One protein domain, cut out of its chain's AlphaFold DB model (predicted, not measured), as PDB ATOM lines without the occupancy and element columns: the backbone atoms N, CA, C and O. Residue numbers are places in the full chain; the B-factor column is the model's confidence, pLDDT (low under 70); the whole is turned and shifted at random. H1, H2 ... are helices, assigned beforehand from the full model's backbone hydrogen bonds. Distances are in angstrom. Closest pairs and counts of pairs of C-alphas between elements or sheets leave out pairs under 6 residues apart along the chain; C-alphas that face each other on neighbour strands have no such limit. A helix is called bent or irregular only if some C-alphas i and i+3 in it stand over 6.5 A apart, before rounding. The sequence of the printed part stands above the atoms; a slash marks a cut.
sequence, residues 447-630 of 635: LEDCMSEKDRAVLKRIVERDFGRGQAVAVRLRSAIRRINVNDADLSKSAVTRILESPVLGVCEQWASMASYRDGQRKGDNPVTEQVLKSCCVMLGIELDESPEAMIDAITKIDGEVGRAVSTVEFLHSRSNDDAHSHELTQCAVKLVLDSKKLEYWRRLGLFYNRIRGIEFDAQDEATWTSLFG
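This is residues 447 to 630 of the 635 residues of the protein "Prolyl 4-hydroxylase 13" of Colletotrichum trifolii (UniProt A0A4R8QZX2). Two helical lobes stand end to end along the long axis, joined by the long, kinked H3. One lobe is a bundle of H4, H5, H6 and H7 with the last part of H3; the other is looser, with H8 between H1 and H9 and with H2 packed on residues 499 to 504 of H3. The printed part has 184 residues with nine named helices, H1 to H9 in order, and no named strand; the class is all helix. It is compact, with a radius of gyration of the C-alphas of 17.7 A, yet elongated in outline, spanning 60 by 34 by 26 A.

H1, residues 453 to 466, begins at C-alpha 453 (-26.422, 9.459, 14.988) and is 19.8 A long. H2 is residues 475 to 481. H3, residues 493 to 518, is the longest helix, 32.5 A, with a kink of 60 degrees near residue 500; it ends at C-alpha 518 (-35.048, -13.511, -13.441). H4 is residues 527 to 540, H5 548 to 558 and H6 560 to 573. H7, residues 579 to 594, is 22.4 A long, and H8, residues 597 to 612, is 23.7 A. H9, residues 619 to 629, ends at C-alpha 629 (-24.637, -4.936, 8.246). H3 and H8 are irregular, with 7.2 A between C-alphas 499 and 502 and between 598 and 601; H4 is only just irregular, with 6.53 A between C-alphas 531 and 534.

H3 and H4 are the hubs, touching four helices each. They form a hairpin at a shallow tilt of 23 degrees; their closest C-alphas, Gln 510 and Ser 535, are 5.5 A apart. H7 touches H4, the same way at 13 degrees, closest at C-alphas Val 528 and Thr 586, 6.0 A. H6 and H7 are a hairpin at 3 degrees, closest at C-alphas His 573 and Ser 582, 5.6 A. H5 and H6 are another, closest at C-alphas Thr 556 and Gly 563, 4.0 A. H8 touches H3 at a steep tilt of 53 degrees, closest at C-alphas Lys 493 and Ile 612, 5.9 A. H1 touches H8, opposite ways at 19 degrees, closest at C-alphas Asp 466 and Tyr 601, 6.1 A. H9 touches H8 at a steep tilt of 63 degrees, closest at C-alphas Arg 604 and Leu 628, 6.7 A. H2 touches H3, closest at C-alphas Leu 477 and Pro 503, 5.9 A. Every O i to N i+4 pair is within hydrogen-bond range in H1, H2, H6, H7 and H9; the counts are 17 of 22 in H3, 7 of 10 in H4, 6 of 7 in H5 and 10 of 12 in H8.

The C-alphas farthest apart, Leu 447 and Asn 577, are 60.6 A apart. The printed part has no cut, and the link from H2 to H3 is long. Mean pLDDT of the printed part is 79.8; 16 residues are under 70, among them 522 to 525.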
ATOM      1  N   LEU A 447     -36.212  19.744  11.280       48.62
ATOM      2  CA  LEU A 447     -35.767  18.956  12.438       48.62
ATOM      3  C   LEU A 447     -36.009  17.450  12.256       48.62
ATOM      4  O   LEU A 447     -35.250  16.646  12.795       48.62
ATOM      5  N   GLU A 448     -37.039  17.072  11.500       65.38
ATOM      6  CA  GLU A 448     -37.327  15.684  11.114       65.38
ATOM      7  C   GLU A 448     -36.354  15.178  10.029       65.38
ATOM      8  O   GLU A 448     -36.012  13.990  10.001       65.38
ATOM      9  N   ASP A 449     -35.846  16.082   9.187       73.06
ATOM     10  CA  ASP A 449     -34.865  15.809   8.133       73.06
ATOM     11  C   ASP A 449     -33.424  15.612   8.644       73.06
ATOM     12  O   ASP A 449     -32.594  15.044   7.938       73.06
ATOM     13  N   CYS A 450     -33.087  16.023   9.870       74.69
ATOM     14  CA  CYS A 450     -31.757  15.770  10.435       74.69
ATOM     15  C   CYS A 450     -31.447  14.260  10.503       74.69
ATOM     16  O   CYS A 450     -32.267  13.458  10.960       74.69
ATOM     17  N   MET A 451     -30.248  13.852  10.069       81.62
ATOM     18  CA  MET A 451     -29.827  12.449  10.130       81.62
ATOM     19  C   MET A 451     -29.574  12.028  11.585       81.62
ATOM     20  O   MET A 451     -28.939  12.766  12.343       81.62
ATOM     21  N   SER A 452     -30.050  10.845  11.993       85.06
ATOM     22  CA  SER A 452     -29.773  10.345  13.345       85.06
ATOM     23  C   SER A 452     -28.298   9.955  13.490       85.06
ATOM     24  O   SER A 452     -27.608   9.683  12.508       85.06
ATOM     25  N   GLU A 453     -27.793   9.913  14.723       80.31
ATOM     26  CA  GLU A 453     -26.422   9.459  14.988       80.31
ATOM     27  C   GLU A 453     -26.205   7.999  14.550       80.31
ATOM     28  O   GLU A 453     -25.168   7.689  13.963       80.31
ATOM     29  N   LYS A 454     -27.226   7.139  14.713       85.56
ATOM     30  CA  LYS A 454     -27.228   5.761  14.199       85.56
ATOM     31  C   LYS A 454     -27.073   5.724  12.677       85.56
ATOM     32  O   LYS A 454     -26.151   5.091  12.170       85.56
ATOM     33  N   ASP A 455     -27.932   6.436  11.943       88.12
ATOM     34  CA  ASP A 455     -27.916   6.426  10.473       88.12
ATOM     35  C   ASP A 455     -26.605   7.011   9.926       88.12
ATOM     36  O   ASP A 455     -26.040   6.493   8.964       88.12
ATOM     37  N   ARG A 456     -26.065   8.045  10.585       88.69
ATOM     38  CA  ARG A 456     -24.760   8.633  10.258       88.69
ATOM     39  C   ARG A 456     -23.620   7.631  10.466       88.69
ATOM     40  O   ARG A 456     -22.709   7.567   9.642       88.69
ATOM     41  N   ALA A 457     -23.684   6.812  11.520       87.94
ATOM     42  CA  ALA A 457     -22.721   5.742  11.768       87.94
ATOM     43  C   ALA A 457     -22.827   4.602  10.735       87.94
ATOM     44  O   ALA A 457     -21.796   4.130  10.256       87.94
ATOM     45  N   VAL A 458     -24.042   4.204  10.329       90.19
ATOM     46  CA  VAL A 458     -24.261   3.236   9.233       90.19
ATOM     47  C   VAL A 458     -23.692   3.777   7.915       90.19
ATOM     48  O   VAL A 458     -22.916   3.091   7.248       90.19
ATOM     49  N   LEU A 459     -23.998   5.030   7.565       90.88
ATOM     50  CA  LEU A 459     -23.469   5.698   6.373       90.88
ATOM     51  C   LEU A 459     -21.938   5.760   6.386       90.88
ATOM     52  O   LEU A 459     -21.299   5.445   5.384       90.88
ATOM     53  N   LYS A 460     -21.338   6.106   7.529       90.88
ATOM     54  CA  LYS A 460     -19.883   6.115   7.700       90.88
ATOM     55  C   LYS A 460     -19.278   4.719   7.496       90.88
ATOM     56  O   LYS A 460     -18.334   4.598   6.717       90.88
ATOM     57  N   ARG A 461     -19.882   3.661   8.062       90.69
ATOM     58  CA  ARG A 461     -19.481   2.259   7.811       90.69
ATOM     59  C   ARG A 461     -19.548   1.882   6.326       90.69
ATOM     60  O   ARG A 461     -18.652   1.192   5.849       90.69
ATOM     61  N   ILE A 462     -20.568   2.328   5.585       89.75
ATOM     62  CA  ILE A 462     -20.668   2.114   4.125       89.75
ATOM     63  C   ILE A 462     -19.524   2.838   3.398       89.75
ATOM     64  O   ILE A 462     -18.801   2.227   2.612       89.75
ATOM     65  N   VAL A 463     -19.312   4.129   3.677       88.75
ATOM     66  CA  VAL A 463     -18.282   4.938   3.003       88.75
ATOM     67  C   VAL A 463     -16.868   4.411   3.262       88.75
ATOM     68  O   VAL A 463     -16.067   4.334   2.329       88.75
ATOM     69  N   GLU A 464     -16.565   3.989   4.489       87.31
ATOM     70  CA  GLU A 464     -15.249   3.455   4.857       87.31
ATOM     71  C   GLU A 464     -15.000   2.047   4.283       87.31
ATOM     72  O   GLU A 464     -13.918   1.796   3.747       87.31
ATOM     73  N   ARG A 465     -16.002   1.151   4.315       86.25
ATOM     74  CA  ARG A 465     -15.906  -0.230   3.795       86.25
ATOM     75  C   ARG A 465     -15.845  -0.288   2.264       86.25
ATOM     76  O   ARG A 465     -14.969  -0.954   1.706       86.25
ATOM     77  N   ASP A 466     -16.766   0.403   1.594       84.38
ATOM     78  CA  ASP A 466     -17.040   0.217   0.162       84.38
ATOM     79  C   ASP A 466     -16.396   1.289  -0.721       84.38
ATOM     80  O   ASP A 466     -15.949   1.007  -1.831       84.38
ATOM     81  N   PHE A 467     -16.293   2.523  -0.224       83.69
ATOM     82  CA  PHE A 467     -15.783   3.662  -0.997       83.69
ATOM     83  C   PHE A 467     -14.343   4.045  -0.626       83.69
ATOM     84  O   PHE A 467     -13.795   5.014  -1.167       83.69
ATOM     85  N   GLY A 468     -13.686   3.231   0.206       77.56
ATOM     86  CA  GLY A 468     -12.270   3.330   0.550       77.56
ATOM     87  C   GLY A 468     -11.310   3.294  -0.652       77.56
ATOM     88  O   GLY A 468     -11.691   3.086  -1.814       77.56
ATOM     89  N   ARG A 469     -10.021   3.534  -0.376       68.19
ATOM     90  CA  ARG A 469      -8.956   3.488  -1.393       68.19
ATOM     91  C   ARG A 469      -8.794   2.053  -1.914       68.19
ATOM     92  O   ARG A 469      -8.766   1.119  -1.127       68.19
ATOM     93  N   GLY A 470      -8.678   1.894  -3.232       66.00
ATOM     94  CA  GLY A 470      -8.485   0.593  -3.891       66.00
ATOM     95  C   GLY A 470      -9.764  -0.184  -4.242       66.00
ATOM     96  O   GLY A 470      -9.680  -1.115  -5.032       66.00
ATOM     97  N   GLN A 471     -10.940   0.203  -3.732       71.06
ATOM     98  CA  GLN A 471     -12.193  -0.495  -4.057       71.06
ATOM     99  C   GLN A 471     -12.693  -0.184  -5.478       71.06
ATOM    100  O   GLN A 471     -12.779   0.986  -5.875       71.06
ATOM    101  N   ALA A 472     -13.080  -1.226  -6.217       67.44
ATOM    102  CA  ALA A 472     -13.714  -1.128  -7.529       67.44
ATOM    103  C   ALA A 472     -15.226  -0.885  -7.362       67.44
ATOM    104  O   ALA A 472     -15.971  -1.788  -6.992       67.44
ATOM    105  N   VAL A 473     -15.662   0.356  -7.597       72.06
ATOM    106  CA  VAL A 473     -17.054   0.820  -7.446       72.06
ATOM    107  C   VAL A 473     -17.380   1.846  -8.531       72.06
ATOM    108  O   VAL A 473     -16.484   2.568  -8.979       72.06
ATOM    109  N   ALA A 474     -18.652   1.935  -8.928       69.88
ATOM    110  CA  ALA A 474     -19.098   2.759 -10.051       69.88
ATOM    111  C   ALA A 474     -18.646   4.228  -9.955       69.88
ATOM    112  O   ALA A 474     -18.845   4.894  -8.935       69.88
ATOM    113  N   VAL A 475     -18.073   4.765 -11.041       68.56
ATOM    114  CA  VAL A 475     -17.419   6.092 -11.055       68.56
ATOM    115  C   VAL A 475     -18.381   7.217 -10.655       68.56
ATOM    116  O   VAL A 475     -18.036   8.059  -9.822       68.56
ATOM    117  N   ARG A 476     -19.614   7.194 -11.185       66.25
ATOM    118  CA  ARG A 476     -20.681   8.159 -10.850       66.25
ATOM    119  C   ARG A 476     -21.073   8.109  -9.371       66.25
ATOM    120  O   ARG A 476     -21.336   9.144  -8.766       66.25
ATOM    121  N   LEU A 477     -21.068   6.922  -8.765       75.12
ATOM    122  CA  LEU A 477     -21.380   6.772  -7.347       75.12
ATOM    123  C   LEU A 477     -20.203   7.204  -6.462       75.12
ATOM    124  O   LEU A 477     -20.395   7.901  -5.469       75.12
ATOM    125  N   ARG A 478     -18.967   6.880  -6.862       76.88
ATOM    126  CA  ARG A 478     -17.745   7.324  -6.177       76.88
ATOM    127  C   ARG A 478     -17.601   8.854  -6.172       76.88
ATOM    128  O   ARG A 478     -17.054   9.392  -5.210       76.88
ATOM    129  N   SER A 479     -18.091   9.564  -7.194       72.75
ATOM    130  CA  SER A 479     -18.138  11.035  -7.191       72.75
ATOM    131  C   SER A 479     -19.296  11.597  -6.355       72.75
ATOM    132  O   SER A 479     -19.104  12.604  -5.676       72.75
ATOM    133  N   ALA A 480     -20.458  10.934  -6.320       78.62
ATOM    134  CA  ALA A 480     -21.571  11.304  -5.443       78.62
ATOM    135  C   ALA A 480     -21.214  11.157  -3.952       78.62
ATOM    136  O   ALA A 480     -21.344  12.116  -3.196       78.62
ATOM    137  N   ILE A 481     -20.667  10.007  -3.542       83.12
ATOM    138  CA  ILE A 481     -20.256   9.737  -2.154       83.12
ATOM    139  C   ILE A 481     -19.196  10.740  -1.665       83.12
ATOM    140  O   ILE A 481     -19.268  11.204  -0.531       83.12
ATOM    141  N   ARG A 482     -18.258  11.165  -2.526       79.25
ATOM    142  CA  ARG A 482     -17.263  12.209  -2.194       79.25
ATOM    143  C   ARG A 482     -17.866  13.580  -1.859       79.25
ATOM    144  O   ARG A 482     -17.170  14.396  -1.266       79.25
ATOM    145  N   ARG A 483     -19.122  13.846  -2.235       73.56
ATOM    146  CA  ARG A 483     -19.842  15.095  -1.916       73.56
ATOM    147  C   ARG A 483     -20.562  15.036  -0.563       73.56
ATOM    148  O   ARG A 483     -21.187  16.017  -0.177       73.56
ATOM    149  N   ILE A 484     -20.493  13.904   0.145       79.56
ATOM    150  CA  ILE A 484     -21.127  13.690   1.447       79.56
ATOM    151  C   ILE A 484     -20.044  13.696   2.529       79.56
ATOM    152  O   ILE A 484     -19.259  12.755   2.648       79.56
ATOM    153  N   ASN A 485     -20.014  14.742   3.357       78.19
ATOM    154  CA  ASN A 485     -19.163  14.755   4.543       78.19
ATOM    155  C   ASN A 485     -19.806  13.914   5.658       78.19
ATOM    156  O   ASN A 485     -20.598  14.417   6.448       78.19
ATOM    157  N   VAL A 486     -19.441  12.633   5.750       79.69
ATOM    158  CA  VAL A 486     -19.954  11.713   6.789       79.69
ATOM    159  C   VAL A 486     -19.552  12.085   8.225       79.69
ATOM    160  O   VAL A 486     -20.078  11.503   9.169       79.69
ATOM    161  N   ASN A 487     -18.635  13.045   8.403       74.75
ATOM    162  CA  ASN A 487     -18.255  13.587   9.710       74.75
ATOM    163  C   ASN A 487     -18.951  14.925  10.027       74.75
ATOM    164  O   ASN A 487     -18.694  15.504  11.081       74.75
ATOM    165  N   ASP A 488     -19.818  15.434   9.145       71.44
ATOM    166  CA  ASP A 488     -20.668  16.577   9.467       71.44
ATOM    167  C   ASP A 488     -21.777  16.148  10.440       71.44
ATOM    168  O   ASP A 488     -22.532  15.211  10.168       71.44
ATOM    169  N   ALA A 489     -21.876  16.834  11.579       64.19
ATOM    170  CA  ALA A 489     -22.912  16.624  12.588       64.19
ATOM    171  C   ALA A 489     -24.276  17.201  12.160       64.19
ATOM    172  O   ALA A 489     -25.318  16.691  12.572       64.19
ATOM    173  N   ASP A 490     -24.273  18.205  11.281       61.59
ATOM    174  CA  ASP A 490     -25.469  18.903  10.803       61.59
ATOM    175  C   ASP A 490     -26.045  18.246   9.510       61.59
ATOM    176  O   ASP A 490     -27.040  18.715   8.959       61.59
ATOM    177  N   LEU A 491     -25.459  17.125   9.040       74.94
ATOM    178  CA  LEU A 491     -25.871  16.385   7.831       74.94
ATOM    179  C   LEU A 491     -27.349  15.940   7.874       74.94
ATOM    180  O   LEU A 491     -27.790  15.303   8.836       74.94
ATOM    181  N   SER A 492     -28.092  16.215   6.797       79.44
ATOM    182  CA  SER A 492     -29.522  15.902   6.673       79.44
ATOM    183  C   SER A 492     -29.809  14.725   5.731       79.44
ATOM    184  O   SER A 492     -29.035  14.419   4.817       79.44
ATOM    185  N   LYS A 493     -30.951  14.062   5.947       82.81
ATOM    186  CA  LYS A 493     -31.461  12.961   5.124       82.81
ATOM    187  C   LYS A 493     -31.725  13.450   3.704       82.81
ATOM    188  O   LYS A 493     -31.167  12.868   2.783       82.81
ATOM    189  N   SER A 494     -32.458  14.551   3.517       77.12
ATOM    190  CA  SER A 494     -32.751  15.129   2.194       77.12
ATOM    191  C   SER A 494     -31.504  15.616   1.456       77.12
ATOM    192  O   SER A 494     -31.446  15.553   0.228       77.12
ATOM    193  N   ALA A 495     -30.469  16.068   2.171       76.19
ATOM    194  CA  ALA A 495     -29.185  16.388   1.553       76.19
ATOM    195  C   ALA A 495     -28.507  15.129   0.984       76.19
ATOM    196  O   ALA A 495     -28.038  15.153  -0.156       76.19
ATOM    197  N   VAL A 496     -28.498  14.029   1.745       80.50
ATOM    198  CA  VAL A 496     -27.924  12.743   1.323       80.50
ATOM    199  C   VAL A 496     -28.763  12.077   0.232       80.50
ATOM    200  O   VAL A 496     -28.198  11.692  -0.790       80.50
ATOM    201  N   THR A 497     -30.089  11.993   0.376       83.81
ATOM    202  CA  THR A 497     -30.960  11.400  -0.652       83.81
ATOM    203  C   THR A 497     -30.829  12.156  -1.964       83.81
ATOM    204  O   THR A 497     -30.529  11.517  -2.957       83.81
ATOM    205  N   ARG A 498     -30.891  13.493  -1.989       79.56
ATOM    206  CA  ARG A 498     -30.718  14.294  -3.219       79.56
ATOM    207  C   ARG A 498     -29.344  14.120  -3.889       79.56
ATOM    208  O   ARG A 498     -29.227  14.280  -5.102       79.56
ATOM    209  N   ILE A 499     -28.281  13.821  -3.135       78.88
ATOM    210  CA  ILE A 499     -26.959  13.504  -3.714       78.88
ATOM    211  C   ILE A 499     -26.940  12.085  -4.306       78.88
ATOM    212  O   ILE A 499     -26.295  11.859  -5.332       78.88
ATOM    213  N   LEU A 500     -27.645  11.146  -3.673       82.62
ATOM    214  CA  LEU A 500     -27.717   9.741  -4.071       82.62
ATOM    215  C   LEU A 500     -28.823   9.430  -5.090       82.62
ATOM    216  O   LEU A 500     -28.725   8.423  -5.773       82.62
ATOM    217  N   GLU A 501     -29.835  10.279  -5.240       81.00
ATOM    218  CA  GLU A 501     -31.054  10.024  -6.014       81.00
ATOM    219  C   GLU A 501     -30.743   9.682  -7.473       81.00
ATOM    220  O   GLU A 501     -31.081   8.597  -7.933       81.00
ATOM    221  N   SER A 502     -30.008  10.545  -8.178       75.81
ATOM    222  CA  SER A 502     -29.612  10.293  -9.569       75.81
ATOM    223  C   SER A 502     -28.774   9.010  -9.768       75.81
ATOM    224  O   SER A 502     -29.126   8.235 -10.658       75.81
ATOM    225  N   PRO A 503     -27.694   8.738  -9.000       74.00
ATOM    226  CA  PRO A 503     -26.923   7.503  -9.174       74.00
ATOM    227  C   PRO A 503     -27.607   6.238  -8.627       74.00
ATOM    228  O   PRO A 503     -27.319   5.162  -9.140       74.00
ATOM    229  N   VAL A 504     -28.483   6.328  -7.617       75.62
ATOM    230  CA  VAL A 504     -29.186   5.165  -7.042       75.62
ATOM    231  C   VAL A 504     -30.422   4.801  -7.858       75.62
ATOM    232  O   VAL A 504     -30.575   3.632  -8.193       75.62
ATOM    233  N   LEU A 505     -31.278   5.761  -8.234       70.88
ATOM    234  CA  LEU A 505     -32.547   5.474  -8.920       70.88
ATOM    235  C   LEU A 505     -32.321   4.712 -10.235       70.88
ATOM    236  O   LEU A 505     -32.891   3.641 -10.426       70.88
ATOM    237  N   GLY A 506     -31.404   5.199 -11.079       71.88
ATOM    238  CA  GLY A 506     -31.073   4.557 -12.357       71.88
ATOM    239  C   GLY A 506     -30.417   3.175 -12.224       71.88
ATOM    240  O   GLY A 506     -30.396   2.421 -13.190       71.88
ATOM    241  N   VAL A 507     -29.908   2.811 -11.040       75.19
ATOM    242  CA  VAL A 507     -29.433   1.448 -10.748       75.19
ATOM    243  C   VAL A 507     -30.539   0.586 -10.146       75.19
ATOM    244  O   VAL A 507     -30.665  -0.569 -10.542       75.19
ATOM    245  N   CYS A 508     -31.399   1.131  -9.284       72.94
ATOM    246  CA  CYS A 508     -32.594   0.438  -8.802       72.94
ATOM    247  C   CYS A 508     -33.534   0.043  -9.955       72.94
ATOM    248  O   CYS A 508     -34.061  -1.064  -9.948       72.94
ATOM    249  N   GLU A 509     -33.694   0.893 -10.974       78.00
ATOM    250  CA  GLU A 509     -34.465   0.584 -12.189       78.00
ATOM    251  C   GLU A 509     -33.887  -0.614 -12.963       78.00
ATOM    252  O   GLU A 509     -34.625  -1.520 -13.357       78.00
ATOM    253  N   GLN A 510     -32.562  -0.665 -13.143       80.00
ATOM    254  CA  GLN A 510     -31.890  -1.788 -13.809       80.00
ATOM    255  C   GLN A 510     -31.957  -3.067 -12.967       80.00
ATOM    256  O   GLN A 510     -32.296  -4.129 -13.487       80.00
ATOM    257  N   TRP A 511     -31.725  -2.961 -11.656       79.25
ATOM    258  CA  TRP A 511     -31.817  -4.069 -10.704       79.25
ATOM    259  C   TRP A 511     -33.234  -4.663 -10.655       79.25
ATOM    260  O   TRP A 511     -33.395  -5.884 -10.648       79.25
ATOM    261  N   ALA A 512     -34.269  -3.818 -10.693       78.00
ATOM    262  CA  ALA A 512     -35.666  -4.243 -10.769       78.00
ATOM    263  C   ALA A 512     -36.014  -4.880 -12.126       78.00
ATOM    264  O   ALA A 512     -36.703  -5.900 -12.154       78.00
ATOM    265  N   SER A 513     -35.504  -4.346 -13.245       81.81
ATOM    266  CA  SER A 513     -35.671  -4.966 -14.569       81.81
ATOM    267  C   SER A 513     -35.055  -6.365 -14.615       81.81
ATOM    268  O   SER A 513     -35.704  -7.320 -15.043       81.81
ATOM    269  N   MET A 514     -33.829  -6.494 -14.103       81.62
ATOM    270  CA  MET A 514     -33.124  -7.762 -13.952       81.62
ATOM    271  C   MET A 514     -33.905  -8.743 -13.067       81.62
ATOM    272  O   MET A 514     -34.159  -9.868 -13.490       81.62
ATOM    273  N   ALA A 515     -34.355  -8.332 -11.877       81.00
ATOM    274  CA  ALA A 515     -35.154  -9.188 -10.996       81.00
ATOM    275  C   ALA A 515     -36.469  -9.653 -11.658       81.00
ATOM    276  O   ALA A 515     -36.779 -10.841 -11.641       81.00
ATOM    277  N   SER A 516     -37.192  -8.753 -12.333       81.19
ATOM    278  CA  SER A 516     -38.419  -9.083 -13.073       81.19
ATOM    279  C   SER A 516     -38.175 -10.084 -14.215       81.19
ATOM    280  O   SER A 516     -38.996 -10.974 -14.454       81.19
ATOM    281  N   TYR A 517     -37.027  -9.996 -14.894       82.12
ATOM    282  CA  TYR A 517     -36.621 -10.960 -15.918       82.12
ATOM    283  C   TYR A 517     -36.221 -12.320 -15.312       82.12
ATOM    284  O   TYR A 517     -36.676 -13.365 -15.785       82.12
ATOM    285  N   ARG A 518     -35.425 -12.318 -14.231       82.62
ATOM    286  CA  ARG A 518     -35.048 -13.511 -13.441       82.62
ATOM    287  C   ARG A 518     -36.280 -14.302 -13.001       82.62
ATOM    288  O   ARG A 518     -36.290 -15.520 -13.126       82.62
ATOM    289  N   ASP A 519     -37.316 -13.602 -12.548       80.88
ATOM    290  CA  ASP A 519     -38.558 -14.197 -12.040       80.88
ATOM    291  C   ASP A 519     -39.576 -14.512 -13.158       80.88
ATOM    292  O   ASP A 519     -40.730 -14.843 -12.888       80.88
ATOM    293  N   GLY A 520     -39.167 -14.403 -14.429       77.94
ATOM    294  CA  GLY A 520     -39.962 -14.779 -15.604       77.94
ATOM    295  C   GLY A 520     -41.111 -13.830 -15.953       77.94
ATOM    296  O   GLY A 520     -41.852 -14.100 -16.897       77.94
ATOM    297  N   GLN A 521     -41.260 -12.714 -15.233       71.19
ATOM    298  CA  GLN A 521     -42.343 -11.747 -15.436       71.19
ATOM    299  C   GLN A 521     -42.120 -10.839 -16.653       71.19
ATOM    300  O   GLN A 521     -43.079 -10.277 -17.183       71.19
ATOM    301  N   ARG A 522     -40.871 -10.706 -17.123       65.44
ATOM    302  CA  ARG A 522     -40.511  -9.911 -18.304       65.44
ATOM    303  C   ARG A 522     -39.901 -10.780 -19.405       65.44
ATOM    304  O   ARG A 522     -38.965 -11.535 -19.166       65.44
ATOM    305  N   LYS A 523     -40.379 -10.588 -20.637       66.44
ATOM    306  CA  LYS A 523     -39.734 -11.032 -21.884       66.44
ATOM    307  C   LYS A 523     -39.519  -9.826 -22.802       66.44
ATOM    308  O   LYS A 523     -40.172  -8.798 -22.621       66.44
ATOM    309  N   GLY A 524     -38.587  -9.934 -23.743       64.19
ATOM    310  CA  GLY A 524     -38.233  -8.866 -24.676       64.19
ATOM    311  C   GLY A 524     -37.059  -9.264 -25.568       64.19
ATOM    312  O   GLY A 524     -36.318 -10.193 -25.234       64.19
ATOM    313  N   ASP A 525     -36.923  -8.563 -26.688       59.91
ATOM    314  CA  ASP A 525     -35.970  -8.874 -27.755       59.91
ATOM    315  C   ASP A 525     -34.513  -8.614 -27.328       59.91
ATOM    316  O   ASP A 525     -34.241  -7.720 -26.526       59.91
ATOM    317  N   ASN A 526     -33.572  -9.405 -27.865       70.94
ATOM    318  CA  ASN A 526     -32.139  -9.397 -27.517       70.94
ATOM    319  C   ASN A 526     -31.868  -9.317 -25.991       70.94
ATOM    320  O   ASN A 526     -31.284  -8.349 -25.485       70.94
ATOM    321  N   PRO A 527     -32.292 -10.337 -25.222       75.50
ATOM    322  CA  PRO A 527     -32.326 -10.240 -23.770       75.50
ATOM    323  C   PRO A 527     -30.932 -10.202 -23.126       75.50
ATOM    324  O   PRO A 527     -30.778  -9.571 -22.082       75.50
ATOM    325  N   VAL A 528     -29.903 -10.802 -23.738       78.50
ATOM    326  CA  VAL A 528     -28.524 -10.741 -23.218       78.50
ATOM    327  C   VAL A 528     -27.954  -9.325 -23.338       78.50
ATOM    328  O   VAL A 528     -27.352  -8.823 -22.386       78.50
ATOM    329  N   THR A 529     -28.189  -8.631 -24.457       81.56
ATOM    330  CA  THR A 529     -27.704  -7.250 -24.619       81.56
ATOM    331  C   THR A 529     -28.470  -6.280 -23.721       81.56
ATOM    332  O   THR A 529     -27.851  -5.489 -23.006       81.56
ATOM    333  N   GLU A 530     -29.804  -6.355 -23.703       80.38
ATOM    334  CA  GLU A 530     -30.624  -5.389 -22.962       80.38
ATOM    335  C   GLU A 530     -30.675  -5.642 -21.447       80.38
ATOM    336  O   GLU A 530     -30.613  -4.682 -20.686       80.38
ATOM    337  N   GLN A 531     -30.799  -6.898 -20.988       81.75
ATOM    338  CA  GLN A 531     -31.022  -7.220 -19.565       81.75
ATOM    339  C   GLN A 531     -29.757  -7.648 -18.811       81.75
ATOM    340  O   GLN A 531     -29.785  -7.736 -17.584       81.75
ATOM    341  N   VAL A 532     -28.656  -7.939 -19.515       83.38
ATOM    342  CA  VAL A 532     -27.384  -8.329 -18.885       83.38
ATOM    343  C   VAL A 532     -26.302  -7.298 -19.179       83.38
ATOM    344  O   VAL A 532     -25.851  -6.635 -18.249       83.38
ATOM    345  N   LEU A 533     -25.902  -7.109 -20.442       85.31
ATOM    346  CA  LEU A 533     -24.770  -6.239 -20.797       85.31
ATOM    347  C   LEU A 533     -25.002  -4.772 -20.421       85.31
ATOM    348  O   LEU A 533     -24.225  -4.209 -19.642       85.31
ATOM    349  N   LYS A 534     -26.081  -4.156 -20.922       85.62
ATOM    350  CA  LYS A 534     -26.387  -2.745 -20.640       85.62
ATOM    351  C   LYS A 534     -26.643  -2.502 -19.154       85.62
ATOM    352  O   LYS A 534     -26.088  -1.559 -18.590       85.62
ATOM    353  N   SER A 535     -27.404  -3.379 -18.495       86.06
ATOM    354  CA  SER A 535     -27.660  -3.293 -17.052       86.06
ATOM    355  C   SER A 535     -26.370  -3.414 -16.226       86.06
ATOM    356  O   SER A 535     -26.152  -2.599 -15.330       86.06
ATOM    357  N   CYS A 536     -25.458  -4.339 -16.564       83.94
ATOM    358  CA  CYS A 536     -24.137  -4.427 -15.928       83.94
ATOM    359  C   CYS A 536     -23.313  -3.151 -16.129       83.94
ATOM    360  O   CYS A 536     -22.740  -2.643 -15.165       83.94
ATOM    361  N   CYS A 537     -23.280  -2.598 -17.344       83.19
ATOM    362  CA  CYS A 537     -22.551  -1.360 -17.617       83.19
ATOM    363  C   CYS A 537     -23.091  -0.185 -16.790       83.19
ATOM    364  O   CYS A 537     -22.307   0.520 -16.155       83.19
ATOM    365  N   VAL A 538     -24.418  -0.024 -16.694       80.25
ATOM    366  CA  VAL A 538     -25.041   1.011 -15.849       80.25
ATOM    367  C   VAL A 538     -24.707   0.805 -14.365       80.25
ATOM    368  O   VAL A 538     -24.279   1.756 -13.708       80.25
ATOM    369  N   MET A 539     -24.817  -0.422 -13.841       78.50
ATOM    370  CA  MET A 539     -24.490  -0.738 -12.439       78.50
ATOM    371  C   MET A 539     -23.008  -0.541 -12.092       78.50
ATOM    372  O   MET A 539     -22.683  -0.155 -10.969       78.50
ATOM    373  N   LEU A 540     -22.098  -0.791 -13.034       77.31
ATOM    374  CA  LEU A 540     -20.656  -0.599 -12.851       77.31
ATOM    375  C   LEU A 540     -20.183   0.816 -13.232       77.31
ATOM    376  O   LEU A 540     -19.030   1.167 -12.985       77.31
ATOM    377  N   GLY A 541     -21.065   1.661 -13.776       73.94
ATOM    378  CA  GLY A 541     -20.742   3.021 -14.211       73.94
ATOM    379  C   GLY A 541     -19.823   3.081 -15.436       73.94
ATOM    380  O   GLY A 541     -19.038   4.022 -15.543       73.94
ATOM    381  N   ILE A 542     -19.910   2.075 -16.307       78.38
ATOM    382  CA  ILE A 542     -19.216   1.958 -17.596       78.38
ATOM    383  C   ILE A 542     -20.034   2.715 -18.657       78.38
ATOM    384  O   ILE A 542     -21.266   2.728 -18.603       78.38
ATOM    385  N   GLU A 543     -19.368   3.363 -19.611       79.44
ATOM    386  CA  GLU A 543     -20.040   3.996 -20.754       79.44
ATOM    387  C   GLU A 543     -20.475   2.931 -21.775       79.44
ATOM    388  O   GLU A 543     -19.785   1.934 -21.973       79.44
ATOM    389  N   LEU A 544     -21.655   3.105 -22.377       82.12
ATOM    390  CA  LEU A 544     -22.207   2.126 -23.316       82.12
ATOM    391  C   LEU A 544     -21.506   2.241 -24.674       82.12
ATOM    392  O   LEU A 544     -21.435   3.335 -25.232       82.12
ATOM    393  N   ASP A 545     -21.048   1.105 -25.195       80.94
ATOM    394  CA  ASP A 545     -20.435   0.964 -26.519       80.94
ATOM    395  C   ASP A 545     -21.412   0.257 -27.483       80.94
ATOM    396  O   ASP A 545     -22.389  -0.364 -27.049       80.94
ATOM    397  N   GLU A 546     -21.162   0.341 -28.789       79.31
ATOM    398  CA  GLU A 546     -21.912  -0.415 -29.801       79.31
ATOM    399  C   GLU A 546     -21.407  -1.869 -29.922       79.31
ATOM    400  O   GLU A 546     -22.175  -2.747 -30.313       79.31
ATOM    401  N   SER A 547     -20.155  -2.153 -29.534       86.44
ATOM    402  CA  SER A 547     -19.589  -3.509 -29.454       86.44
ATOM    403  C   SER A 547     -19.955  -4.211 -28.133       86.44
ATOM    404  O   SER A 547     -19.591  -3.739 -27.045       86.44
ATOM    405  N   PRO A 548     -20.591  -5.400 -28.188       84.31
ATOM    406  CA  PRO A 548     -20.744  -6.269 -27.026       84.31
ATOM    407  C   PRO A 548     -19.401  -6.695 -26.423       84.31
ATOM    408  O   PRO A 548     -19.282  -6.750 -25.200       84.31
ATOM    409  N   GLU A 549     -18.374  -6.959 -27.240       86.38
ATOM    410  CA  GLU A 549     -17.063  -7.397 -26.747       86.38
ATOM    411  C   GLU A 549     -16.351  -6.300 -25.942       86.38
ATOM    412  O   GLU A 549     -15.770  -6.589 -24.893       86.38
ATOM    413  N   ALA A 550     -16.446  -5.039 -26.381       86.44
ATOM    414  CA  ALA A 550     -15.911  -3.888 -25.654       86.44
ATOM    415  C   ALA A 550     -16.578  -3.727 -24.276       86.44
ATOM    416  O   ALA A 550     -15.891  -3.531 -23.269       86.44
ATOM    417  N   MET A 551     -17.905  -3.899 -24.206       88.00
ATOM    418  CA  MET A 551     -18.636  -3.916 -22.934       88.00
ATOM    419  C   MET A 551     -18.224  -5.103 -22.045       88.00
ATOM    420  O   MET A 551     -18.004  -4.910 -20.849       88.00
ATOM    421  N   ILE A 552     -18.049  -6.311 -22.596       87.75
ATOM    422  CA  ILE A 552     -17.597  -7.497 -21.841       87.75
ATOM    423  C   ILE A 552     -16.201  -7.283 -21.243       87.75
ATOM    424  O   ILE A 552     -15.990  -7.586 -20.066       87.75
ATOM    425  N   ASP A 553     -15.248  -6.752 -22.008       87.19
ATOM    426  CA  ASP A 553     -13.890  -6.464 -21.531       87.19
ATOM    427  C   ASP A 553     -13.888  -5.364 -20.451       87.19
ATOM    428  O   ASP A 553     -13.268  -5.523 -19.396       87.19
ATOM    429  N   ALA A 554     -14.664  -4.291 -20.640       84.25
ATOM    430  CA  ALA A 554     -14.833  -3.241 -19.636       84.25
ATOM    431  C   ALA A 554     -15.462  -3.761 -18.326       84.25
ATOM    432  O   ALA A 554     -14.985  -3.420 -17.241       84.25
ATOM    433  N   ILE A 555     -16.476  -4.631 -18.411       85.00
ATOM    434  CA  ILE A 555     -17.065  -5.322 -17.252       85.00
ATOM    435  C   ILE A 555     -16.007  -6.208 -16.578       85.00
ATOM    436  O   ILE A 555     -15.795  -6.098 -15.372       85.00
ATOM    437  N   THR A 556     -15.292  -7.034 -17.351       86.38
ATOM    438  CA  THR A 556     -14.283  -7.991 -16.857       86.38
ATOM    439  C   THR A 556     -13.127  -7.305 -16.121       86.38
ATOM    440  O   THR A 556     -12.595  -7.857 -15.155       86.38
ATOM    441  N   LYS A 557     -12.764  -6.082 -16.527       82.69
ATOM    442  CA  LYS A 557     -11.757  -5.238 -15.857       82.69
ATOM    443  C   LYS A 557     -12.191  -4.714 -14.482       82.69
ATOM    444  O   LYS A 557     -11.324  -4.366 -13.683       82.69
ATOM    445  N   ILE A 558     -13.495  -4.648 -14.199       74.50
ATOM    446  CA  ILE A 558     -14.052  -4.173 -12.918       74.50
ATOM    447  C   ILE A 558     -14.474  -5.353 -12.029       74.50
ATOM    448  O   ILE A 558     -14.104  -5.407 -10.855       74.50
ATOM    449  N   ASP A 559     -15.200  -6.318 -12.594       76.50
ATOM    450  CA  ASP A 559     -15.568  -7.585 -11.963       76.50
ATOM    451  C   ASP A 559     -15.362  -8.736 -12.960       76.50
ATOM    452  O   ASP A 559     -16.160  -8.970 -13.870       76.50
ATOM    453  N   GLY A 560     -14.273  -9.482 -12.770       79.88
ATOM    454  CA  GLY A 560     -13.937 -10.628 -13.610       79.88
ATOM    455  C   GLY A 560     -14.821 -11.863 -13.396       79.88
ATOM    456  O   GLY A 560     -14.805 -12.745 -14.250       79.88
ATOM    457  N   GLU A 561     -15.577 -11.971 -12.299       76.94
ATOM    458  CA  GLU A 561     -16.558 -13.053 -12.115       76.94
ATOM    459  C   GLU A 561     -17.819 -12.762 -12.924       76.94
ATOM    460  O   GLU A 561     -18.229 -13.600 -13.731       76.94
ATOM    461  N   VAL A 562     -18.352 -11.542 -12.809       79.69
ATOM    462  CA  VAL A 562     -19.455 -11.061 -13.653       79.69
ATOM    463  C   VAL A 562     -19.054 -11.084 -15.129       79.69
ATOM    464  O   VAL A 562     -19.767 -11.674 -15.933       79.69
ATOM    465  N   GLY A 563     -17.886 -10.550 -15.496       83.44
ATOM    466  CA  GLY A 563     -17.406 -10.541 -16.883       83.44
ATOM    467  C   GLY A 563     -17.335 -11.934 -17.524       83.44
ATOM    468  O   GLY A 563     -17.816 -12.126 -18.643       83.44
ATOM    469  N   ARG A 564     -16.844 -12.944 -16.786       83.56
ATOM    470  CA  ARG A 564     -16.866 -14.349 -17.236       83.56
ATOM    471  C   ARG A 564     -18.283 -14.911 -17.362       83.56
ATOM    472  O   ARG A 564     -18.546 -15.628 -18.326       83.56
ATOM    473  N   ALA A 565     -19.187 -14.603 -16.431       77.81
ATOM    474  CA  ALA A 565     -20.578 -15.055 -16.504       77.81
ATOM    475  C   ALA A 565     -21.300 -14.472 -17.731       77.81
ATOM    476  O   ALA A 565     -21.914 -15.222 -18.490       77.81
ATOM    477  N   VAL A 566     -21.160 -13.164 -17.979       82.62
ATOM    478  CA  VAL A 566     -21.753 -12.487 -19.144       82.62
ATOM    479  C   VAL A 566     -21.169 -13.025 -20.455       82.62
ATOM    480  O   VAL A 566     -21.928 -13.393 -21.345       82.62
ATOM    481  N   SER A 567     -19.840 -13.164 -20.550       85.12
ATOM    482  CA  SER A 567     -19.172 -13.733 -21.732       85.12
ATOM    483  C   SER A 567     -19.591 -15.181 -22.020       85.12
ATOM    484  O   SER A 567     -19.815 -15.538 -23.174       85.12
ATOM    485  N   THR A 568     -19.754 -16.011 -20.985       81.44
ATOM    486  CA  THR A 568     -20.211 -17.404 -21.150       81.44
ATOM    487  C   THR A 568     -21.642 -17.462 -21.685       81.44
ATOM    488  O   THR A 568     -21.959 -18.308 -22.516       81.44
ATOM    489  N   VAL A 569     -22.513 -16.563 -21.223       77.38
ATOM    490  CA  VAL A 569     -23.928 -16.536 -21.617       77.38
ATOM    491  C   VAL A 569     -24.107 -15.971 -23.020       77.38
ATOM    492  O   VAL A 569     -24.881 -16.540 -23.781       77.38
ATOM    493  N   GLU A 570     -23.367 -14.926 -23.397       80.38
ATOM    494  CA  GLU A 570     -23.325 -14.423 -24.777       80.38
ATOM    495  C   GLU A 570     -22.897 -15.542 -25.744       80.38
ATOM    496  O   GLU A 570     -23.633 -15.860 -26.677       80.38
ATOM    497  N   PHE A 571     -21.796 -16.239 -25.444       82.25
ATOM    498  CA  PHE A 571     -21.259 -17.337 -26.256       82.25
ATOM    499  C   PHE A 571     -22.227 -18.528 -26.420       82.25
ATOM    500  O   PHE A 571     -22.166 -19.259 -27.416       82.25
ATOM    501  N   LEU A 572     -23.099 -18.768 -25.436       77.06
ATOM    502  CA  LEU A 572     -24.136 -19.803 -25.502       77.06
ATOM    503  C   LEU A 572     -25.393 -19.302 -26.229       77.06
ATOM    504  O   LEU A 572     -25.954 -20.031 -27.045       77.06
ATOM    505  N   HIS A 573     -25.801 -18.054 -25.991       76.19
ATOM    506  CA  HIS A 573     -26.929 -17.400 -26.656       76.19
ATOM    507  C   HIS A 573     -26.707 -17.295 -28.172       76.19
ATOM    508  O   HIS A 573     -27.584 -17.694 -28.934       76.19
ATOM    509  N   SER A 574     -25.506 -16.912 -28.620       76.69
ATOM    510  CA  SER A 574     -25.118 -16.863 -30.043       76.69
ATOM    511  C   SER A 574     -25.062 -18.232 -30.747       76.69
ATOM    512  O   SER A 574     -24.795 -18.302 -31.947       76.69
ATOM    513  N   ARG A 575     -25.345 -19.332 -30.030       78.69
ATOM    514  CA  ARG A 575     -25.518 -20.692 -30.572       78.69
ATOM    515  C   ARG A 575     -26.875 -21.329 -30.240       78.69
ATOM    516  O   ARG A 575     -27.093 -22.482 -30.614       78.69
ATOM    517  N   SER A 576     -27.777 -20.624 -29.556       71.88
ATOM    518  CA  SER A 576     -29.121 -21.133 -29.272       71.88
ATOM    519  C   SER A 576     -30.039 -20.886 -30.465       71.88
ATOM    520  O   SER A 576     -30.353 -19.745 -30.781       71.88
ATOM    521  N   ASN A 577     -30.527 -21.961 -31.087       67.12
ATOM    522  CA  ASN A 577     -31.577 -21.888 -32.114       67.12
ATOM    523  C   ASN A 577     -33.001 -21.898 -31.512       67.12
ATOM    524  O   ASN A 577     -33.970 -22.113 -32.238       67.12
ATOM    525  N   ASP A 578     -33.125 -21.729 -30.194       73.62
ATOM    526  CA  ASP A 578     -34.389 -21.739 -29.455       73.62
ATOM    527  C   ASP A 578     -34.442 -20.582 -28.442       73.62
ATOM    528  O   ASP A 578     -33.536 -20.401 -27.615       73.62
ATOM    529  N   ASP A 579     -35.533 -19.820 -28.506       68.56
ATOM    530  CA  ASP A 579     -35.849 -18.706 -27.615       68.56
ATOM    531  C   ASP A 579     -36.075 -19.162 -26.165       68.56
ATOM    532  O   ASP A 579     -35.764 -18.418 -25.235       68.56
ATOM    533  N   ALA A 580     -36.587 -20.379 -25.934       70.12
ATOM    534  CA  ALA A 580     -36.831 -20.878 -24.579       70.12
ATOM    535  C   ALA A 580     -35.513 -21.110 -23.818       70.12
ATOM    536  O   ALA A 580     -35.304 -20.514 -22.760       70.12
ATOM    537  N   HIS A 581     -34.580 -21.871 -24.401       75.56
ATOM    538  CA  HIS A 581     -33.234 -22.053 -23.841       75.56
ATOM    539  C   HIS A 581     -32.462 -20.721 -23.727       75.56
ATOM    540  O   HIS A 581     -31.742 -20.495 -22.756       75.56
ATOM    541  N   SER A 582     -32.650 -19.805 -24.685       73.19
ATOM    542  CA  SER A 582     -32.089 -18.445 -24.659       73.19
ATOM    543  C   SER A 582     -32.566 -17.632 -23.441       73.19
ATOM    544  O   SER A 582     -31.757 -16.990 -22.757       73.19
ATOM    545  N   HIS A 583     -33.859 -17.710 -23.110       77.38
ATOM    546  CA  HIS A 583     -34.423 -17.104 -21.902       77.38
ATOM    547  C   HIS A 583     -33.826 -17.702 -20.618       77.38
ATOM    548  O   HIS A 583     -33.372 -16.945 -19.757       77.38
ATOM    549  N   GLU A 584     -33.776 -19.031 -20.491       80.81
ATOM    550  CA  GLU A 584     -33.262 -19.710 -19.288       80.81
ATOM    551  C   GLU A 584     -31.775 -19.410 -19.031       80.81
ATOM    552  O   GLU A 584     -31.386 -19.081 -17.905       80.81
ATOM    553  N   LEU A 585     -30.944 -19.430 -20.081       79.44
ATOM    554  CA  LEU A 585     -29.534 -19.028 -20.008       79.44
ATOM    555  C   LEU A 585     -29.385 -17.586 -19.502       79.44
ATOM    556  O   LEU A 585     -28.553 -17.314 -18.633       79.44
ATOM    557  N   THR A 586     -30.226 -16.673 -19.995       79.62
ATOM    558  CA  THR A 586     -30.202 -15.267 -19.581       79.62
ATOM    559  C   THR A 586     -30.667 -15.091 -18.129       79.62
ATOM    560  O   THR A 586     -30.061 -14.324 -17.382       79.62
ATOM    561  N   GLN A 587     -31.677 -15.837 -17.667       83.62
ATOM    562  CA  GLN A 587     -32.094 -15.827 -16.255       83.62
ATOM    563  C   GLN A 587     -30.982 -16.325 -15.322       83.62
ATOM    564  O   GLN A 587     -30.752 -15.744 -14.257       83.62
ATOM    565  N   CYS A 588     -30.253 -17.363 -15.739       80.44
ATOM    566  CA  CYS A 588     -29.106 -17.888 -15.003       80.44
ATOM    567  C   CYS A 588     -27.968 -16.850 -14.921       80.44
ATOM    568  O   CYS A 588     -27.404 -16.631 -13.847       80.44
ATOM    569  N   ALA A 589     -27.707 -16.131 -16.020       80.19
ATOM    570  CA  ALA A 589     -26.776 -15.002 -16.066       80.19
ATOM    571  C   ALA A 589     -27.158 -13.905 -15.069       80.19
ATOM    572  O   ALA A 589     -26.363 -13.540 -14.206       80.19
ATOM    573  N   VAL A 590     -28.401 -13.420 -15.150       83.00
ATOM    574  CA  VAL A 590     -28.926 -12.368 -14.276       83.00
ATOM    575  C   VAL A 590     -28.788 -12.759 -12.805       83.00
ATOM    576  O   VAL A 590     -28.351 -11.939 -12.001       83.00
ATOM    577  N   LYS A 591     -29.087 -14.013 -12.444       83.56
ATOM    578  CA  LYS A 591     -28.905 -14.506 -11.074       83.56
ATOM    579  C   LYS A 591     -27.444 -14.407 -10.614       83.56
ATOM    580  O   LYS A 591     -27.190 -13.856  -9.546       83.56
ATOM    581  N   LEU A 592     -26.493 -14.876 -11.429       80.19
ATOM    582  CA  LEU A 592     -25.056 -14.790 -11.127       80.19
ATOM    583  C   LEU A 592     -24.569 -13.342 -10.971       80.19
ATOM    584  O   LEU A 592     -23.739 -13.076 -10.104       80.19
ATOM    585  N   VAL A 593     -25.096 -12.403 -11.765       80.38
ATOM    586  CA  VAL A 593     -24.774 -10.975 -11.614       80.38
ATOM    587  C   VAL A 593     -25.327 -10.425 -10.301       80.38
ATOM    588  O   VAL A 593     -24.569  -9.853  -9.520       80.38
ATOM    589  N   LEU A 594     -26.626 -10.607 -10.033       79.38
ATOM    590  CA  LEU A 594     -27.275 -10.062  -8.835       79.38
ATOM    591  C   LEU A 594     -26.616 -10.574  -7.548       79.38
ATOM    592  O   LEU A 594     -26.487  -9.807  -6.591       79.38
ATOM    593  N   ASP A 595     -26.196 -11.840  -7.518       79.75
ATOM    594  CA  ASP A 595     -25.559 -12.488  -6.364       79.75
ATOM    595  C   ASP A 595     -24.022 -12.293  -6.297       79.75
ATOM    596  O   ASP A 595     -23.378 -12.832  -5.392       79.75
ATOM    597  N   SER A 596     -23.415 -11.478  -7.179       78.94
ATOM    598  CA  SER A 596     -21.994 -11.105  -7.063       78.94
ATOM    599  C   SER A 596     -21.727 -10.317  -5.778       78.94
ATOM    600  O   SER A 596     -22.278  -9.234  -5.549       78.94
ATOM    601  N   LYS A 597     -20.770 -10.800  -4.973       78.56
ATOM    602  CA  LYS A 597     -20.304 -10.108  -3.758       78.56
ATOM    603  C   LYS A 597     -19.726  -8.721  -4.042       78.56
ATOM    604  O   LYS A 597     -19.729  -7.857  -3.166       78.56
ATOM    605  N   LYS A 598     -19.255  -8.471  -5.269       76.56
ATOM    606  CA  LYS A 598     -18.771  -7.150  -5.693       76.56
ATOM    607  C   LYS A 598     -19.892  -6.122  -5.820       76.56
ATOM    608  O   LYS A 598     -19.593  -4.938  -5.744       76.56
ATOM    609  N   LEU A 599     -21.155  -6.537  -5.960       77.56
ATOM    610  CA  LEU A 599     -22.314  -5.639  -6.035       77.56
ATOM    611  C   LEU A 599     -23.037  -5.451  -4.687       77.56
ATOM    612  O   LEU A 599     -24.001  -4.691  -4.610       77.56
ATOM    613  N   GLU A 600     -22.564  -6.061  -3.593       82.19
ATOM    614  CA  GLU A 600     -23.161  -5.873  -2.259       82.19
ATOM    615  C   GLU A 600     -23.201  -4.402  -1.805       82.19
ATOM    616  O   GLU A 600     -24.096  -4.033  -1.045       82.19
ATOM    617  N   TYR A 601     -22.277  -3.549  -2.269       83.69
ATOM    618  CA  TYR A 601     -22.305  -2.118  -1.942       83.69
ATOM    619  C   TYR A 601     -23.565  -1.424  -2.478       83.69
ATOM    620  O   TYR A 601     -24.082  -0.524  -1.818       83.69
ATOM    621  N   TRP A 602     -24.109  -1.871  -3.619       82.44
ATOM    622  CA  TRP A 602     -25.391  -1.383  -4.133       82.44
ATOM    623  C   TRP A 602     -26.557  -1.858  -3.273       82.44
ATOM    624  O   TRP A 602     -27.387  -1.030  -2.904       82.44
ATOM    625  N   ARG A 603     -26.589  -3.141  -2.874       81.75
ATOM    626  CA  ARG A 603     -27.613  -3.654  -1.940       81.75
ATOM    627  C   ARG A 603     -27.606  -2.849  -0.632       81.75
ATOM    628  O   ARG A 603     -28.644  -2.369  -0.191       81.75
ATOM    629  N   ARG A 604     -26.424  -2.624  -0.045       88.31
ATOM    630  CA  ARG A 604     -26.257  -1.877   1.215       88.31
ATOM    631  C   ARG A 604     -26.616  -0.400   1.094       88.31
ATOM    632  O   ARG A 604     -27.297   0.125   1.971       88.31
ATOM    633  N   LEU A 605     -26.200   0.265   0.019       88.06
ATOM    634  CA  LEU A 605     -26.554   1.664  -0.203       88.06
ATOM    635  C   LEU A 605     -28.045   1.839  -0.522       88.06
ATOM    636  O   LEU A 605     -28.641   2.796  -0.041       88.06
ATOM    637  N   GLY A 606     -28.649   0.923  -1.285       85.00
ATOM    638  CA  GLY A 606     -30.079   0.929  -1.602       85.00
ATOM    639  C   GLY A 606     -30.949   0.759  -0.357       85.00
ATOM    640  O   GLY A 606     -31.834   1.574  -0.116       85.00
ATOM    641  N   LEU A 607     -30.631  -0.220   0.497       87.00
ATOM    642  CA  LEU A 607     -31.300  -0.388   1.789       87.00
ATOM    643  C   LEU A 607     -31.119   0.852   2.684       87.00
ATOM    644  O   LEU A 607     -32.091   1.366   3.237       87.00
ATOM    645  N   PHE A 608     -29.904   1.403   2.784       90.56
ATOM    646  CA  PHE A 608     -29.677   2.636   3.545       90.56
ATOM    647  C   PHE A 608     -30.479   3.830   2.993       90.56
ATOM    648  O   PHE A 608     -31.078   4.578   3.763       90.56
ATOM    649  N   TYR A 609     -30.542   3.979   1.667       88.62
ATOM    650  CA  TYR A 609     -31.327   5.003   0.974       88.62
ATOM    651  C   TYR A 609     -32.832   4.861   1.248       88.62
ATOM    652  O   TYR A 609     -33.498   5.861   1.517       88.62
ATOM    653  N   ASN A 610     -33.359   3.634   1.258       85.88
ATOM    654  CA  ASN A 610     -34.752   3.353   1.610       85.88
ATOM    655  C   ASN A 610     -35.049   3.719   3.075       85.88
ATOM    656  O   ASN A 610     -36.015   4.440   3.337       85.88
ATOM    657  N   ARG A 611     -34.171   3.326   4.012       87.62
ATOM    658  CA  ARG A 611     -34.283   3.657   5.444       87.62
ATOM    659  C   ARG A 611     -34.343   5.167   5.685       87.62
ATOM    660  O   ARG A 611     -35.267   5.644   6.338       87.62
ATOM    661  N   ILE A 612     -33.406   5.948   5.134       88.75
ATOM    662  CA  ILE A 612     -33.395   7.411   5.348       88.75
ATOM    663  C   ILE A 612     -34.539   8.147   4.635       88.75
ATOM    664  O   ILE A 612     -34.803   9.303   4.962       88.75
ATOM    665  N   ARG A 613     -35.231   7.491   3.692       84.19
ATOM    666  CA  ARG A 613     -36.480   7.976   3.080       84.19
ATOM    667  C   ARG A 613     -37.744   7.575   3.846       84.19
ATOM    668  O   ARG A 613     -38.814   8.043   3.471       84.19
ATOM    669  N   GLY A 614     -37.642   6.742   4.884       84.12
ATOM    670  CA  GLY A 614     -38.802   6.232   5.621       84.12
ATOM    671  C   GLY A 614     -39.667   5.265   4.807       84.12
ATOM    672  O   GLY A 614     -40.878   5.231   4.996       84.12
ATOM    673  N   ILE A 615     -39.065   4.516   3.878       83.31
ATOM    674  CA  ILE A 615     -39.743   3.416   3.181       83.31
ATOM    675  C   ILE A 615     -39.825   2.228   4.150       83.31
ATOM    676  O   ILE A 615     -38.828   1.897   4.791       83.31
ATOM    677  N   GLU A 616     -41.003   1.613   4.271       81.50
ATOM    678  CA  GLU A 616     -41.199   0.409   5.089       81.50
ATOM    679  C   GLU A 616     -40.387  -0.766   4.524       81.50
ATOM    680  O   GLU A 616     -40.305  -0.950   3.310       81.50
ATOM    681  N   PHE A 617     -39.773  -1.542   5.415       82.88
ATOM    682  CA  PHE A 617     -39.034  -2.757   5.075       82.88
ATOM    683  C   PHE A 617     -39.963  -3.964   5.225       82.88
ATOM    684  O   PHE A 617     -40.797  -3.992   6.131       82.88
ATOM    685  N   ASP A 618     -39.801  -4.976   4.372       85.81
ATOM    686  CA  ASP A 618     -40.395  -6.290   4.607       85.81
ATOM    687  C   ASP A 618     -39.412  -7.238   5.327       85.81
ATOM    688  O   ASP A 618     -38.234  -6.930   5.529       85.81
ATOM    689  N   ALA A 619     -39.888  -8.422   5.716       83.75
ATOM    690  CA  ALA A 619     -39.073  -9.409   6.427       83.75
ATOM    691  C   ALA A 619     -37.869  -9.933   5.607       83.75
ATOM    692  O   ALA A 619     -36.905 -10.442   6.186       83.75
ATOM    693  N   GLN A 620     -37.897  -9.819   4.275       82.88
ATOM    694  CA  GLN A 620     -36.773 -10.165   3.407       82.88
ATOM    695  C   GLN A 620     -35.748  -9.022   3.363       82.88
ATOM    696  O   GLN A 620     -34.546  -9.299   3.410       82.88
ATOM    697  N   ASP A 621     -36.180  -7.762   3.347       82.44
ATOM    698  CA  ASP A 621     -35.298  -6.596   3.476       82.44
ATOM    699  C   ASP A 621     -34.645  -6.520   4.868       82.44
ATOM    700  O   ASP A 621     -33.437  -6.292   4.957       82.44
ATOM    701  N   GLU A 622     -35.369  -6.803   5.957       86.69
ATOM    702  CA  GLU A 622     -34.807  -6.879   7.322       86.69
ATOM    703  C   GLU A 622     -33.764  -7.999   7.475       86.69
ATOM    704  O   GLU A 622     -32.684  -7.796   8.046       86.69
ATOM    705  N   ALA A 623     -34.044  -9.187   6.926       86.94
ATOM    706  CA  ALA A 623     -33.088 -10.292   6.899       86.94
ATOM    707  C   ALA A 623     -31.847  -9.944   6.054       86.94
ATOM    708  O   ALA A 623     -30.715 -10.263   6.428       86.94
ATOM    709  N   THR A 624     -32.043  -9.237   4.936       85.19
ATOM    710  CA  THR A 624     -30.958  -8.790   4.049       85.19
ATOM    711  C   THR A 624     -30.122  -7.682   4.697       85.19
ATOM    712  O   THR A 624     -28.895  -7.718   4.603       85.19
ATOM    713  N   TRP A 625     -30.745  -6.754   5.432       89.19
ATOM    714  CA  TRP A 625     -30.062  -5.760   6.265       89.19
ATOM    715  C   TRP A 625     -29.180  -6.447   7.308       89.19
ATOM    716  O   TRP A 625     -27.968  -6.236   7.331       89.19
ATOM    717  N   THR A 626     -29.768  -7.338   8.108       88.56
ATOM    718  CA  THR A 626     -29.064  -8.045   9.189       88.56
ATOM    719  C   THR A 626     -27.863  -8.834   8.656       88.56
ATOM    720  O   THR A 626     -26.783  -8.793   9.243       88.56
ATOM    721  N   SER A 627     -28.006  -9.474   7.490       88.81
ATOM    722  CA  SER A 627     -26.926 -10.189   6.794       88.81
ATOM    723  C   SER A 627     -25.784  -9.274   6.312       88.81
ATOM    724  O   SER A 627     -24.610  -9.620   6.441       88.81
ATOM    725  N   LEU A 628     -26.098  -8.088   5.776       86.38
ATOM    726  CA  LEU A 628     -25.114  -7.194   5.146       86.38
ATOM    727  C   LEU A 628     -24.461  -6.178   6.106       86.38
ATOM    728  O   LEU A 628     -23.370  -5.658   5.819       86.38
ATOM    729  N   PHE A 629     -25.119  -5.870   7.223       86.56
ATOM    730  CA  PHE A 629     -24.637  -4.936   8.246       86.56
ATOM    731  C   PHE A 629     -24.164  -5.629   9.532       86.56
ATOM    732  O   PHE A 629     -23.319  -5.069  10.227       86.56
ATOM    733  N   GLY A 630     -24.617  -6.859   9.811       84.38
ATOM    734  CA  GLY A 630     -24.257  -7.612  11.022       84.38
ATOM    735  C   GLY A 630     -25.022  -7.182  12.280       84.38
ATOM    736  O   GLY A 630     -24.679  -7.605  13.381       84.38
TER     737      GLY A 630